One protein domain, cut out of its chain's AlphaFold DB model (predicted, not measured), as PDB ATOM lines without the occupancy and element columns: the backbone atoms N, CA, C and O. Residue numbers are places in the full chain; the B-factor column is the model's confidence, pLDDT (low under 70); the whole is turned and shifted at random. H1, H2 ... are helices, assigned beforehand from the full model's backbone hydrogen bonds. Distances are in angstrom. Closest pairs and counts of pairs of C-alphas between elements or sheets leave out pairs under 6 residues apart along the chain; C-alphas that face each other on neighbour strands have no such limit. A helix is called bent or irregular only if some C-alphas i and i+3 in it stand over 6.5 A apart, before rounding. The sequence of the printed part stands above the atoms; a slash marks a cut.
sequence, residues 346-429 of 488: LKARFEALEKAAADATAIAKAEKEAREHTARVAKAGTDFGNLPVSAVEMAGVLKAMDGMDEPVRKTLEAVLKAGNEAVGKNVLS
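What this domain is: This is residues 346 to 429 of the 488 residues of an uncharacterized protein of Azospirillum brasilense (UniProt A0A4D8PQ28). One very long helix, H1, makes the length of this model: its first part, residues 346 to 371, sticks out as a free arm, and its last part runs into a small helical head. In that head H2 crosses the last part of H1, and H2 and H3 make a narrow V that closes at the tight link between them, with the end of H1 near H3 across the open side. The printed part has 84 residues with three named helices in the order H1, H2, H3 and no named strand; the class is all helix. The whole is extended, with a radius of gyration of the C-alphas of 19.5 A, and spans 71 by 24 by 13 A.

Where its parts are: Find C-alpha 346 at (64.676, 133.834, 98.033); from there H1, residues 346 to 383, runs 54.7 A to C-alpha 383 at (107.691, 140.980, 131.120). Go on to Ala 391, where H2, residues 391 to 402, begins; its first and last C-alphas are 16.2 A apart. Then look at Glu 406, the first residue of H3, residues 406 to 424, which runs 26.6 A to C-alpha 424 at (112.996, 146.641, 139.466). None of the three helices is bent.

How they stand to each other: Begin with H1 at residues 373 to 381, with which alone it touches H2. Here the C-alphas of Arg 376 and Ala 395 are the closest of the two helices, 4.9 A apart. H1 and H2 run opposite ways at a steep tilt of 67 degrees, only just short of about perpendicular. From H2, look to H3: the two only just touch, with 3 pairs of C-alphas within 8 A, and the closest C-alphas, those of Met 401 and Arg 409, are 5.7 A apart. H2 touches H3 with residues 401 to 402 alone, and H3 touches H2 with residues 409 to 412 alone. H2 and H3 are a helical hairpin, running opposite ways at a shallow tilt of 25 degrees. H1 and H3 are close but not clearly touching; their closest C-alphas, those of Asp 383 and Lys 417, are 7.2 A apart. H1 and H3 run the same way at a steep tilt of 42 degrees. In H1, H2 and H3 every backbone O i to N i+4 pair is within hydrogen-bond range.

The domain as a whole: The two C-alphas farthest apart, those of Leu 346 and Ser 429, stand 71.2 A from each other. Without residues 346 to 371, which stand free, the body has 58 residues and spans 33 by 25 by 13 A. The printed part has no cut; the link from H1 to H2 is short, with 7 residues, and that from H2 to H3 is tight, with 3. The mean pLDDT of the printed part is 72.6; look for values under 70 at residues 346 to 371, residue 374 and residues 426 to 429.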
ATOM      1  N   LEU A 346      63.286 134.197  98.334       46.50
ATOM      2  CA  LEU A 346      64.676 133.834  98.033       46.50
ATOM      3  C   LEU A 346      65.612 135.038  98.168       46.50
ATOM      4  O   LEU A 346      66.650 134.915  98.819       46.50
ATOM      5  N   LYS A 347      65.221 136.212  97.660       56.91
ATOM      6  CA  LYS A 347      66.009 137.442  97.831       56.91
ATOM      7  C   LYS A 347      66.202 137.812  99.308       56.91
ATOM      8  O   LYS A 347      67.337 137.962  99.754       56.91
ATOM      9  N   ALA A 348      65.122 137.856 100.093       61.81
ATOM     10  CA  ALA A 348      65.201 138.139 101.529       61.81
ATOM     11  C   ALA A 348      66.026 137.090 102.306       61.81
ATOM     12  O   ALA A 348      66.646 137.410 103.320       61.81
ATOM     13  N   ARG A 349      66.073 135.834 101.834       46.12
ATOM     14  CA  ARG A 349      66.929 134.779 102.406       46.12
ATOM     15  C   ARG A 349      68.410 134.962 102.081       46.12
ATOM     16  O   ARG A 349      69.224 134.615 102.932       46.12
ATOM     17  N   PHE A 350      68.763 135.500 100.912       52.38
ATOM     18  CA  PHE A 350      70.148 135.851 100.581       52.38
ATOM     19  C   PHE A 350      70.644 137.030 101.426       52.38
ATOM     20  O   PHE A 350      71.666 136.898 102.093       52.38
ATOM     21  N   GLU A 351      69.868 138.114 101.512       62.91
ATOM     22  CA  GLU A 351      70.195 139.283 102.347       62.91
ATOM     23  C   GLU A 351      70.336 138.897 103.840       62.91
ATOM     24  O   GLU A 351      71.236 139.363 104.542       62.91
ATOM     25  N   ALA A 352      69.498 137.972 104.331       59.22
ATOM     26  CA  ALA A 352      69.622 137.415 105.680       59.22
ATOM     27  C   ALA A 352      70.844 136.488 105.863       59.22
ATOM     28  O   ALA A 352      71.399 136.430 106.962       59.22
ATOM     29  N   LEU A 353      71.275 135.772 104.818       51.03
ATOM     30  CA  LEU A 353      72.467 134.913 104.836       51.03
ATOM     31  C   LEU A 353      73.761 135.730 104.847       51.03
ATOM     32  O   LEU A 353      74.637 135.440 105.660       51.03
ATOM     33  N   GLU A 354      73.864 136.767 104.011       58.97
ATOM     34  CA  GLU A 354      74.993 137.704 104.041       58.97
ATOM     35  C   GLU A 354      75.116 138.364 105.414       58.97
ATOM     36  O   GLU A 354      76.201 138.389 105.997       58.97
ATOM     37  N   LYS A 355      73.992 138.824 105.984       69.44
ATOM     38  CA  LYS A 355      73.984 139.395 107.331       69.44
ATOM     39  C   LYS A 355      74.437 138.386 108.391       69.44
ATOM     40  O   LYS A 355      75.295 138.717 109.202       69.44
ATOM     41  N   ALA A 356      73.923 137.156 108.372       53.47
ATOM     42  CA  ALA A 356      74.333 136.125 109.327       53.47
ATOM     43  C   ALA A 356      75.827 135.761 109.201       53.47
ATOM     44  O   ALA A 356      76.483 135.508 110.212       53.47
ATOM     45  N   ALA A 357      76.388 135.775 107.986       52.22
ATOM     46  CA  ALA A 357      77.818 135.570 107.752       52.22
ATOM     47  C   ALA A 357      78.675 136.758 108.234       52.22
ATOM     48  O   ALA A 357      79.748 136.554 108.813       52.22
ATOM     49  N   ALA A 358      78.200 137.992 108.049       64.19
ATOM     50  CA  ALA A 358      78.827 139.198 108.589       64.19
ATOM     51  C   ALA A 358      78.818 139.209 110.129       64.19
ATOM     52  O   ALA A 358      79.857 139.429 110.750       64.19
ATOM     53  N   ASP A 359      77.681 138.885 110.754       57.50
ATOM     54  CA  ASP A 359      77.549 138.793 112.211       57.50
ATOM     55  C   ASP A 359      78.458 137.677 112.775       57.50
ATOM     56  O   ASP A 359      79.182 137.888 113.751       57.50
ATOM     57  N   ALA A 360      78.516 136.508 112.121       49.75
ATOM     58  CA  ALA A 360      79.400 135.410 112.518       49.75
ATOM     59  C   ALA A 360      80.896 135.759 112.393       49.75
ATOM     60  O   ALA A 360      81.680 135.453 113.296       49.75
ATOM     61  N   THR A 361      81.310 136.431 111.314       61.44
ATOM     62  CA  THR A 361      82.708 136.868 111.149       61.44
ATOM     63  C   THR A 361      83.082 138.000 112.106       61.44
ATOM     64  O   THR A 361      84.210 138.018 112.606       61.44
ATOM     65  N   ALA A 362      82.145 138.889 112.451       64.69
ATOM     66  CA  ALA A 362      82.336 139.896 113.491       64.69
ATOM     67  C   ALA A 362      82.549 139.258 114.877       64.69
ATOM     68  O   ALA A 362      83.488 139.635 115.581       64.69
ATOM     69  N   ILE A 363      81.750 138.246 115.238       57.69
ATOM     70  CA  ILE A 363      81.898 137.486 116.492       57.69
ATOM     71  C   ILE A 363      83.244 136.746 116.531       57.69
ATOM     72  O   ILE A 363      83.985 136.885 117.503       57.69
ATOM     73  N   ALA A 364      83.608 136.021 115.468       54.31
ATOM     74  CA  ALA A 364      84.880 135.298 115.396       54.31
ATOM     75  C   ALA A 364      86.100 136.238 115.496       54.31
ATOM     76  O   ALA A 364      87.082 135.925 116.174       54.31
ATOM     77  N   LYS A 365      86.028 137.424 114.874       69.19
ATOM     78  CA  LYS A 365      87.054 138.466 115.005       69.19
ATOM     79  C   LYS A 365      87.124 139.011 116.435       69.19
ATOM     80  O   LYS A 365      88.221 139.114 116.981       69.19
ATOM     81  N   ALA A 366      85.983 139.323 117.049       59.03
ATOM     82  CA  ALA A 366      85.920 139.831 118.418       59.03
ATOM     83  C   ALA A 366      86.478 138.821 119.436       59.03
ATOM     84  O   ALA A 366      87.250 139.202 120.315       59.03
ATOM     85  N   GLU A 367      86.163 137.529 119.290       57.00
ATOM     86  CA  GLU A 367      86.710 136.489 120.165       57.00
ATOM     87  C   GLU A 367      88.227 136.333 119.985       57.00
ATOM     88  O   GLU A 367      88.962 136.232 120.970       57.00
ATOM     89  N   LYS A 368      88.727 136.383 118.740       64.94
ATOM     90  CA  LYS A 368      90.170 136.375 118.466       64.94
ATOM     91  C   LYS A 368      90.864 137.565 119.135       64.94
ATOM     92  O   LYS A 368      91.842 137.366 119.855       64.94
ATOM     93  N   GLU A 369      90.348 138.781 118.957       68.19
ATOM     94  CA  GLU A 369      90.925 139.978 119.581       68.19
ATOM     95  C   GLU A 369      90.857 139.931 121.117       68.19
ATOM     96  O   GLU A 369      91.810 140.357 121.768       68.19
ATOM     97  N   ALA A 370      89.806 139.352 121.709       60.84
ATOM     98  CA  ALA A 370      89.706 139.149 123.156       60.84
ATOM     99  C   ALA A 370      90.727 138.121 123.686       60.84
ATOM    100  O   ALA A 370      91.383 138.363 124.706       60.84
ATOM    101  N   ARG A 371      90.919 136.994 122.982       61.03
ATOM    102  CA  ARG A 371      91.959 135.999 123.303       61.03
ATOM    103  C   ARG A 371      93.362 136.608 123.212       61.03
ATOM    104  O   ARG A 371      94.148 136.469 124.148       61.03
ATOM    105  N   GLU A 372      93.672 137.325 122.129       71.19
ATOM    106  CA  GLU A 372      94.971 137.991 121.980       71.19
ATOM    107  C   GLU A 372      95.174 139.131 122.994       71.19
ATOM    108  O   GLU A 372      96.286 139.324 123.478       71.19
ATOM    109  N   HIS A 373      94.131 139.896 123.341       70.69
ATOM    110  CA  HIS A 373      94.208 140.911 124.397       70.69
ATOM    111  C   HIS A 373      94.563 140.266 125.741       70.69
ATOM    112  O   HIS A 373      95.498 140.701 126.405       70.69
ATOM    113  N   THR A 374      93.892 139.168 126.097       67.62
ATOM    114  CA  THR A 374      94.154 138.416 127.336       67.62
ATOM    115  C   THR A 374      95.595 137.887 127.376       67.62
ATOM    116  O   THR A 374      96.268 137.997 128.400       67.62
ATOM    117  N   ALA A 375      96.116 137.395 126.245       71.25
ATOM    118  CA  ALA A 375      97.515 136.982 126.116       71.25
ATOM    119  C   ALA A 375      98.507 138.158 126.246       71.25
ATOM    120  O   ALA A 375      99.531 138.017 126.916       71.25
ATOM    121  N   ARG A 376      98.199 139.334 125.671       77.75
ATOM    122  CA  ARG A 376      99.007 140.557 125.851       77.75
ATOM    123  C   ARG A 376      98.995 141.045 127.304       77.75
ATOM    124  O   ARG A 376     100.051 141.433 127.782       77.75
ATOM    125  N   VAL A 377      97.867 140.968 128.020       71.44
ATOM    126  CA  VAL A 377      97.778 141.305 129.460       71.44
ATOM    127  C   VAL A 377      98.620 140.351 130.310       71.44
ATOM    128  O   VAL A 377      99.341 140.800 131.198       71.44
ATOM    129  N   ALA A 378      98.605 139.049 130.006       74.06
ATOM    130  CA  ALA A 378      99.468 138.084 130.685       74.06
ATOM    131  C   ALA A 378     100.963 138.386 130.451       74.06
ATOM    132  O   ALA A 378     101.708 138.514 131.422       74.06
ATOM    133  N   LYS A 379     101.385 138.592 129.189       76.31
ATOM    134  CA  LYS A 379     102.769 138.990 128.850       76.31
ATOM    135  C   LYS A 379     103.149 140.331 129.491       76.31
ATOM    136  O   LYS A 379     104.277 140.501 129.937       76.31
ATOM    137  N   ALA A 380     102.223 141.287 129.559       77.06
ATOM    138  CA  ALA A 380     102.455 142.576 130.200       77.06
ATOM    139  C   ALA A 380     102.767 142.423 131.697       77.06
ATOM    140  O   ALA A 380     103.726 143.019 132.184       77.06
ATOM    141  N   GLY A 381     102.009 141.579 132.404       72.38
ATOM    142  CA  GLY A 381     102.257 141.267 133.811       72.38
ATOM    143  C   GLY A 381     103.584 140.541 134.066       72.38
ATOM    144  O   GLY A 381     104.218 140.802 135.084       72.38
ATOM    145  N   THR A 382     104.032 139.665 133.156       79.62
ATOM    146  CA  THR A 382     105.304 138.929 133.315       79.62
ATOM    147  C   THR A 382     106.532 139.740 132.911       79.62
ATOM    148  O   THR A 382     107.509 139.784 133.654       79.62
ATOM    149  N   ASP A 383     106.506 140.370 131.735       78.81
ATOM    150  CA  ASP A 383     107.691 140.980 131.120       78.81
ATOM    151  C   ASP A 383     107.954 142.408 131.631       78.81
ATOM    152  O   ASP A 383     109.081 142.896 131.514       78.81
ATOM    153  N   PHE A 384     106.928 143.076 132.177       83.38
ATOM    154  CA  PHE A 384     106.941 144.509 132.501       83.38
ATOM    155  C   PHE A 384     106.388 144.846 133.902       83.38
ATOM    156  O   PHE A 384     106.110 146.008 134.189       83.38
ATOM    157  N   GLY A 385     106.248 143.851 134.786       82.38
ATOM    158  CA  GLY A 385     105.577 143.980 136.090       82.38
ATOM    159  C   GLY A 385     106.216 144.917 137.130       82.38
ATOM    160  O   GLY A 385     105.594 145.150 138.162       82.38
ATOM    161  N   ASN A 386     107.412 145.472 136.888       82.00
ATOM    162  CA  ASN A 386     108.000 146.514 137.741       82.00
ATOM    163  C   ASN A 386     107.659 147.936 137.258       82.00
ATOM    164  O   ASN A 386     107.936 148.896 137.974       82.00
ATOM    165  N   LEU A 387     107.127 148.111 136.041       82.25
ATOM    166  CA  LEU A 387     106.765 149.435 135.535       82.25
ATOM    167  C   LEU A 387     105.501 149.961 136.246       82.25
ATOM    168  O   LEU A 387     104.572 149.191 136.481       82.25
ATOM    169  N   PRO A 388     105.412 151.272 136.550       78.50
ATOM    170  CA  PRO A 388     104.265 151.879 137.233       78.50
ATOM    171  C   PRO A 388     103.081 152.124 136.274       78.50
ATOM    172  O   PRO A 388     102.568 153.234 136.165       78.50
ATOM    173  N   VAL A 389     102.677 151.086 135.538       80.38
ATOM    174  CA  VAL A 389     101.601 151.073 134.532       80.38
ATOM    175  C   VAL A 389     100.851 149.750 134.678       80.38
ATOM    176  O   VAL A 389     101.482 148.712 134.876       80.38
ATOM    177  N   SER A 390      99.517 149.738 134.583       79.81
ATOM    178  CA  SER A 390      98.780 148.476 134.726       79.81
ATOM    179  C   SER A 390      99.060 147.517 133.563       79.81
ATOM    180  O   SER A 390      99.284 147.923 132.420       79.81
ATOM    181  N   ALA A 391      98.964 146.209 133.822       75.50
ATOM    182  CA  ALA A 391      99.107 145.187 132.781       75.50
ATOM    183  C   ALA A 391      98.069 145.330 131.641       75.50
ATOM    184  O   ALA A 391      98.304 144.843 130.537       75.50
ATOM    185  N   VAL A 392      96.945 146.018 131.880       74.69
ATOM    186  CA  VAL A 392      95.921 146.319 130.864       74.69
ATOM    187  C   VAL A 392      96.364 147.471 129.959       74.69
ATOM    188  O   VAL A 392      96.338 147.336 128.738       74.69
ATOM    189  N   GLU A 393      96.843 148.576 130.530       78.56
ATOM    190  CA  GLU A 393      97.381 149.707 129.759       78.56
ATOM    191  C   GLU A 393      98.624 149.290 128.962       78.56
ATOM    192  O   GLU A 393      98.733 149.581 127.770       78.56
ATOM    193  N   MET A 394      99.519 148.518 129.584       81.56
ATOM    194  CA  MET A 394     100.709 147.963 128.937       81.56
ATOM    195  C   MET A 394     100.352 146.967 127.818       81.56
ATOM    196  O   MET A 394     101.008 146.955 126.778       81.56
ATOM    197  N   ALA A 395      99.272 146.184 127.944       76.94
ATOM    198  CA  ALA A 395      98.757 145.372 126.836       76.94
ATOM    199  C   ALA A 395      98.218 146.223 125.671       76.94
ATOM    200  O   ALA A 395      98.363 145.832 124.510       76.94
ATOM    201  N   GLY A 396      97.646 147.395 125.967       79.12
ATOM    202  CA  GLY A 396      97.287 148.410 124.975       79.12
ATOM    203  C   GLY A 396      98.510 148.969 124.242       79.12
ATOM    204  O   GLY A 396      98.512 149.016 123.012       79.12
ATOM    205  N   VAL A 397      99.581 149.300 124.975       80.94
ATOM    206  CA  VAL A 397     100.875 149.718 124.400       80.94
ATOM    207  C   VAL A 397     101.456 148.619 123.504       80.94
ATOM    208  O   VAL A 397     101.823 148.896 122.366       80.94
ATOM    209  N   LEU A 398     101.454 147.358 123.951       81.62
ATOM    210  CA  LEU A 398     101.902 146.222 123.137       81.62
ATOM    211  C   LEU A 398     101.044 146.034 121.868       81.62
ATOM    212  O   LEU A 398     101.600 145.798 120.799       81.62
ATOM    213  N   LYS A 399      99.714 146.212 121.936       83.69
ATOM    214  CA  LYS A 399      98.840 146.170 120.745       83.69
ATOM    215  C   LYS A 399      99.119 147.326 119.773       83.69
ATOM    216  O   LYS A 399      99.017 147.131 118.566       83.69
ATOM    217  N   ALA A 400      99.496 148.508 120.266       83.19
ATOM    218  CA  ALA A 400      99.934 149.618 119.417       83.19
ATOM    219  C   ALA A 400     101.310 149.347 118.774       83.19
ATOM    220  O   ALA A 400     101.531 149.692 117.616       83.19
ATOM    221  N   MET A 401     102.214 148.684 119.500       80.06
ATOM    222  CA  MET A 401     103.535 148.281 119.009       80.06
ATOM    223  C   MET A 401     103.482 147.187 117.939       80.06
ATOM    224  O   MET A 401     104.311 147.210 117.034       80.06
ATOM    225  N   ASP A 402     102.511 146.269 117.987       79.38
ATOM    226  CA  ASP A 402     102.301 145.259 116.932       79.38
ATOM    227  C   ASP A 402     102.083 145.893 115.542       79.38
ATOM    228  O   ASP A 402     102.458 145.302 114.532       79.38
ATOM    229  N   GLY A 403     101.518 147.107 115.490       79.44
ATOM    230  CA  GLY A 403     101.313 147.884 114.262       79.44
ATOM    231  C   GLY A 403     102.524 148.698 113.787       79.44
ATOM    232  O   GLY A 403     102.400 149.428 112.806       79.44
ATOM    233  N   MET A 404     103.673 148.616 114.468       83.56
ATOM    234  CA  MET A 404     104.905 149.320 114.095       83.56
ATOM    235  C   MET A 404     105.855 148.430 113.286       83.56
ATOM    236  O   MET A 404     105.929 147.214 113.503       83.56
ATOM    237  N   ASP A 405     106.657 149.065 112.425       81.56
ATOM    238  CA  ASP A 405     107.770 148.429 111.718       81.56
ATOM    239  C   ASP A 405     108.660 147.624 112.671       81.56
ATOM    240  O   ASP A 405     109.051 148.092 113.743       81.56
ATOM    241  N   GLU A 406     109.023 146.407 112.267       79.94
ATOM    242  CA  GLU A 406     109.750 145.466 113.119       79.94
ATOM    243  C   GLU A 406     111.048 145.998 113.769       79.94
ATOM    244  O   GLU A 406     111.245 145.708 114.955       79.94
ATOM    245  N   PRO A 407     111.930 146.773 113.098       81.25
ATOM    246  CA  PRO A 407     113.069 147.388 113.781       81.25
ATOM    247  C   PRO A 407     112.632 148.360 114.889       81.25
ATOM    248  O   PRO A 407     113.165 148.285 115.994       81.25
ATOM    249  N   VAL A 408     111.622 149.204 114.643       79.94
ATOM    250  CA  VAL A 408     111.097 150.166 115.630       79.94
ATOM    251  C   VAL A 408     110.470 149.427 116.813       79.94
ATOM    252  O   VAL A 408     110.785 149.723 117.965       79.94
ATOM    253  N   ARG A 409     109.654 148.401 116.534       82.31
ATOM    254  CA  ARG A 409     109.023 147.534 117.540       82.31
ATOM    255  C   ARG A 409     110.058 146.879 118.458       82.31
ATOM    256  O   ARG A 409     109.897 146.921 119.676       82.31
ATOM    257  N   LYS A 410     111.146 146.333 117.898       82.69
ATOM    258  CA  LYS A 410     112.243 145.713 118.668       82.69
ATOM    259  C   LYS A 410     113.023 146.727 119.502       82.69
ATOM    260  O   LYS A 410     113.335 146.434 120.654       82.69
ATOM    261  N   THR A 411     113.306 147.919 118.971       85.19
ATOM    262  CA  THR A 411     113.932 148.998 119.752       85.19
ATOM    263  C   THR A 411     113.046 149.414 120.928       85.19
ATOM    264  O   THR A 411     113.549 149.563 122.041       85.19
ATOM    265  N   LEU A 412     111.731 149.542 120.723       83.75
ATOM    266  CA  LEU A 412     110.808 149.957 121.779       83.75
ATOM    267  C   LEU A 412     110.578 148.853 122.833       83.75
ATOM    268  O   LEU A 412     110.583 149.159 124.022       83.75
ATOM    269  N   GLU A 413     110.491 147.570 122.442       84.00
ATOM    270  CA  GLU A 413     110.506 146.446 123.402       84.00
ATOM    271  C   GLU A 413     111.795 146.436 124.242       84.00
ATOM    272  O   GLU A 413     111.732 146.220 125.453       84.00
ATOM    273  N   ALA A 414     112.959 146.694 123.633       85.62
ATOM    274  CA  ALA A 414     114.234 146.740 124.349       85.62
ATOM    275  C   ALA A 414     114.296 147.900 125.361       85.62
ATOM    276  O   ALA A 414     114.732 147.695 126.493       85.62
ATOM    277  N   VAL A 415     113.805 149.091 124.994       86.06
ATOM    278  CA  VAL A 415     113.710 150.247 125.904       86.06
ATOM    279  C   VAL A 415     112.744 149.969 127.061       86.06
ATOM    280  O   VAL A 415     113.090 150.228 128.212       86.06
ATOM    281  N   LEU A 416     111.570 149.385 126.793       86.88
ATOM    282  CA  LEU A 416     110.609 149.025 127.843       86.88
ATOM    283  C   LEU A 416     111.169 147.957 128.798       86.88
ATOM    284  O   LEU A 416     110.967 148.062 130.009       86.88
ATOM    285  N   LYS A 417     111.922 146.967 128.295       87.38
ATOM    286  CA  LYS A 417     112.581 145.951 129.138       87.38
ATOM    287  C   LYS A 417     113.721 146.543 129.967       87.38
ATOM    288  O   LYS A 417     113.787 146.278 131.165       87.38
ATOM    289  N   ALA A 418     114.549 147.412 129.383       84.31
ATOM    290  CA  ALA A 418     115.582 148.141 130.120       84.31
ATOM    291  C   ALA A 418     114.984 149.040 131.221       84.31
ATOM    292  O   ALA A 418     115.502 149.067 132.337       84.31
ATOM    293  N   GLY A 419     113.858 149.711 130.948       81.38
ATOM    294  CA  GLY A 419     113.100 150.469 131.948       81.38
ATOM    295  C   GLY A 419     112.549 149.581 133.068       81.38
ATOM    296  O   GLY A 419     112.737 149.892 134.244       81.38
ATOM    297  N   ASN A 420     111.937 148.443 132.725       85.19
ATOM    298  CA  ASN A 420     111.423 147.474 133.697       85.19
ATOM    299  C   ASN A 420     112.532 146.911 134.606       85.19
ATOM    300  O   ASN A 420     112.330 146.745 135.810       85.19
ATOM    301  N   GLU A 421     113.721 146.656 134.056       84.38
ATOM    302  CA  GLU A 421     114.894 146.279 134.846       84.38
ATOM    303  C   GLU A 421     115.414 147.431 135.715       84.38
ATOM    304  O   GLU A 421     115.754 147.196 136.872       84.38
ATOM    305  N   ALA A 422     115.475 148.664 135.205       80.12
ATOM    306  CA  ALA A 422     115.973 149.819 135.955       80.12
ATOM    307  C   ALA A 422     115.079 150.176 137.157       80.12
ATOM    308  O   ALA A 422     115.597 150.484 138.233       80.12
ATOM    309  N   VAL A 423     113.751 150.080 137.001       81.31
ATOM    310  CA  VAL A 423     112.793 150.252 138.106       81.31
ATOM    311  C   VAL A 423     112.881 149.079 139.085       81.31
ATOM    312  O   VAL A 423     113.048 149.306 140.281       81.31
ATOM    313  N   GLY A 424     112.879 147.827 138.604       79.62
ATOM    314  CA  GLY A 424     112.996 146.641 139.466       79.62
ATOM    315  C   GLY A 424     114.301 146.581 140.273       79.62
ATOM    316  O   GLY A 424     114.318 146.109 141.407       79.62
ATOM    317  N   LYS A 425     115.395 147.125 139.725       81.19
ATOM    318  CA  LYS A 425     116.697 147.282 140.402       81.19
ATOM    319  C   LYS A 425     116.790 148.544 141.275       81.19
ATOM    320  O   LYS A 425     117.854 148.800 141.829       81.19
ATOM    321  N   ASN A 426     115.714 149.328 141.403       68.62
ATOM    322  CA  ASN A 426     115.655 150.593 142.150       68.62
ATOM    323  C   ASN A 426     116.724 151.634 141.747       68.62
ATOM    324  O   ASN A 426     117.101 152.484 142.551       68.62
ATOM    325  N   VAL A 427     117.194 151.611 140.492       65.81
ATOM    326  CA  VAL A 427     118.258 152.518 140.013       65.81
ATOM    327  C   VAL A 427     117.804 153.975 140.104       65.81
ATOM    328  O   VAL A 427     118.502 154.810 140.669       65.81
ATOM    329  N   LEU A 428     116.584 154.259 139.637       62.44
ATOM    330  CA  LEU A 428     115.980 155.596 139.688       62.44
ATOM    331  C   LEU A 428     115.731 156.060 141.136       62.44
ATOM    332  O   LEU A 428     115.962 157.222 141.472       62.44
ATOM    333  N   SER A 429     115.329 155.133 142.010       60.03
ATOM    334  CA  SER A 429     115.117 155.357 143.446       60.03
ATOM    335  C   SER A 429     116.412 155.705 144.195       60.03
ATOM    336  O   SER A 429     116.359 156.318 145.256       60.03
TER     337      SER A 429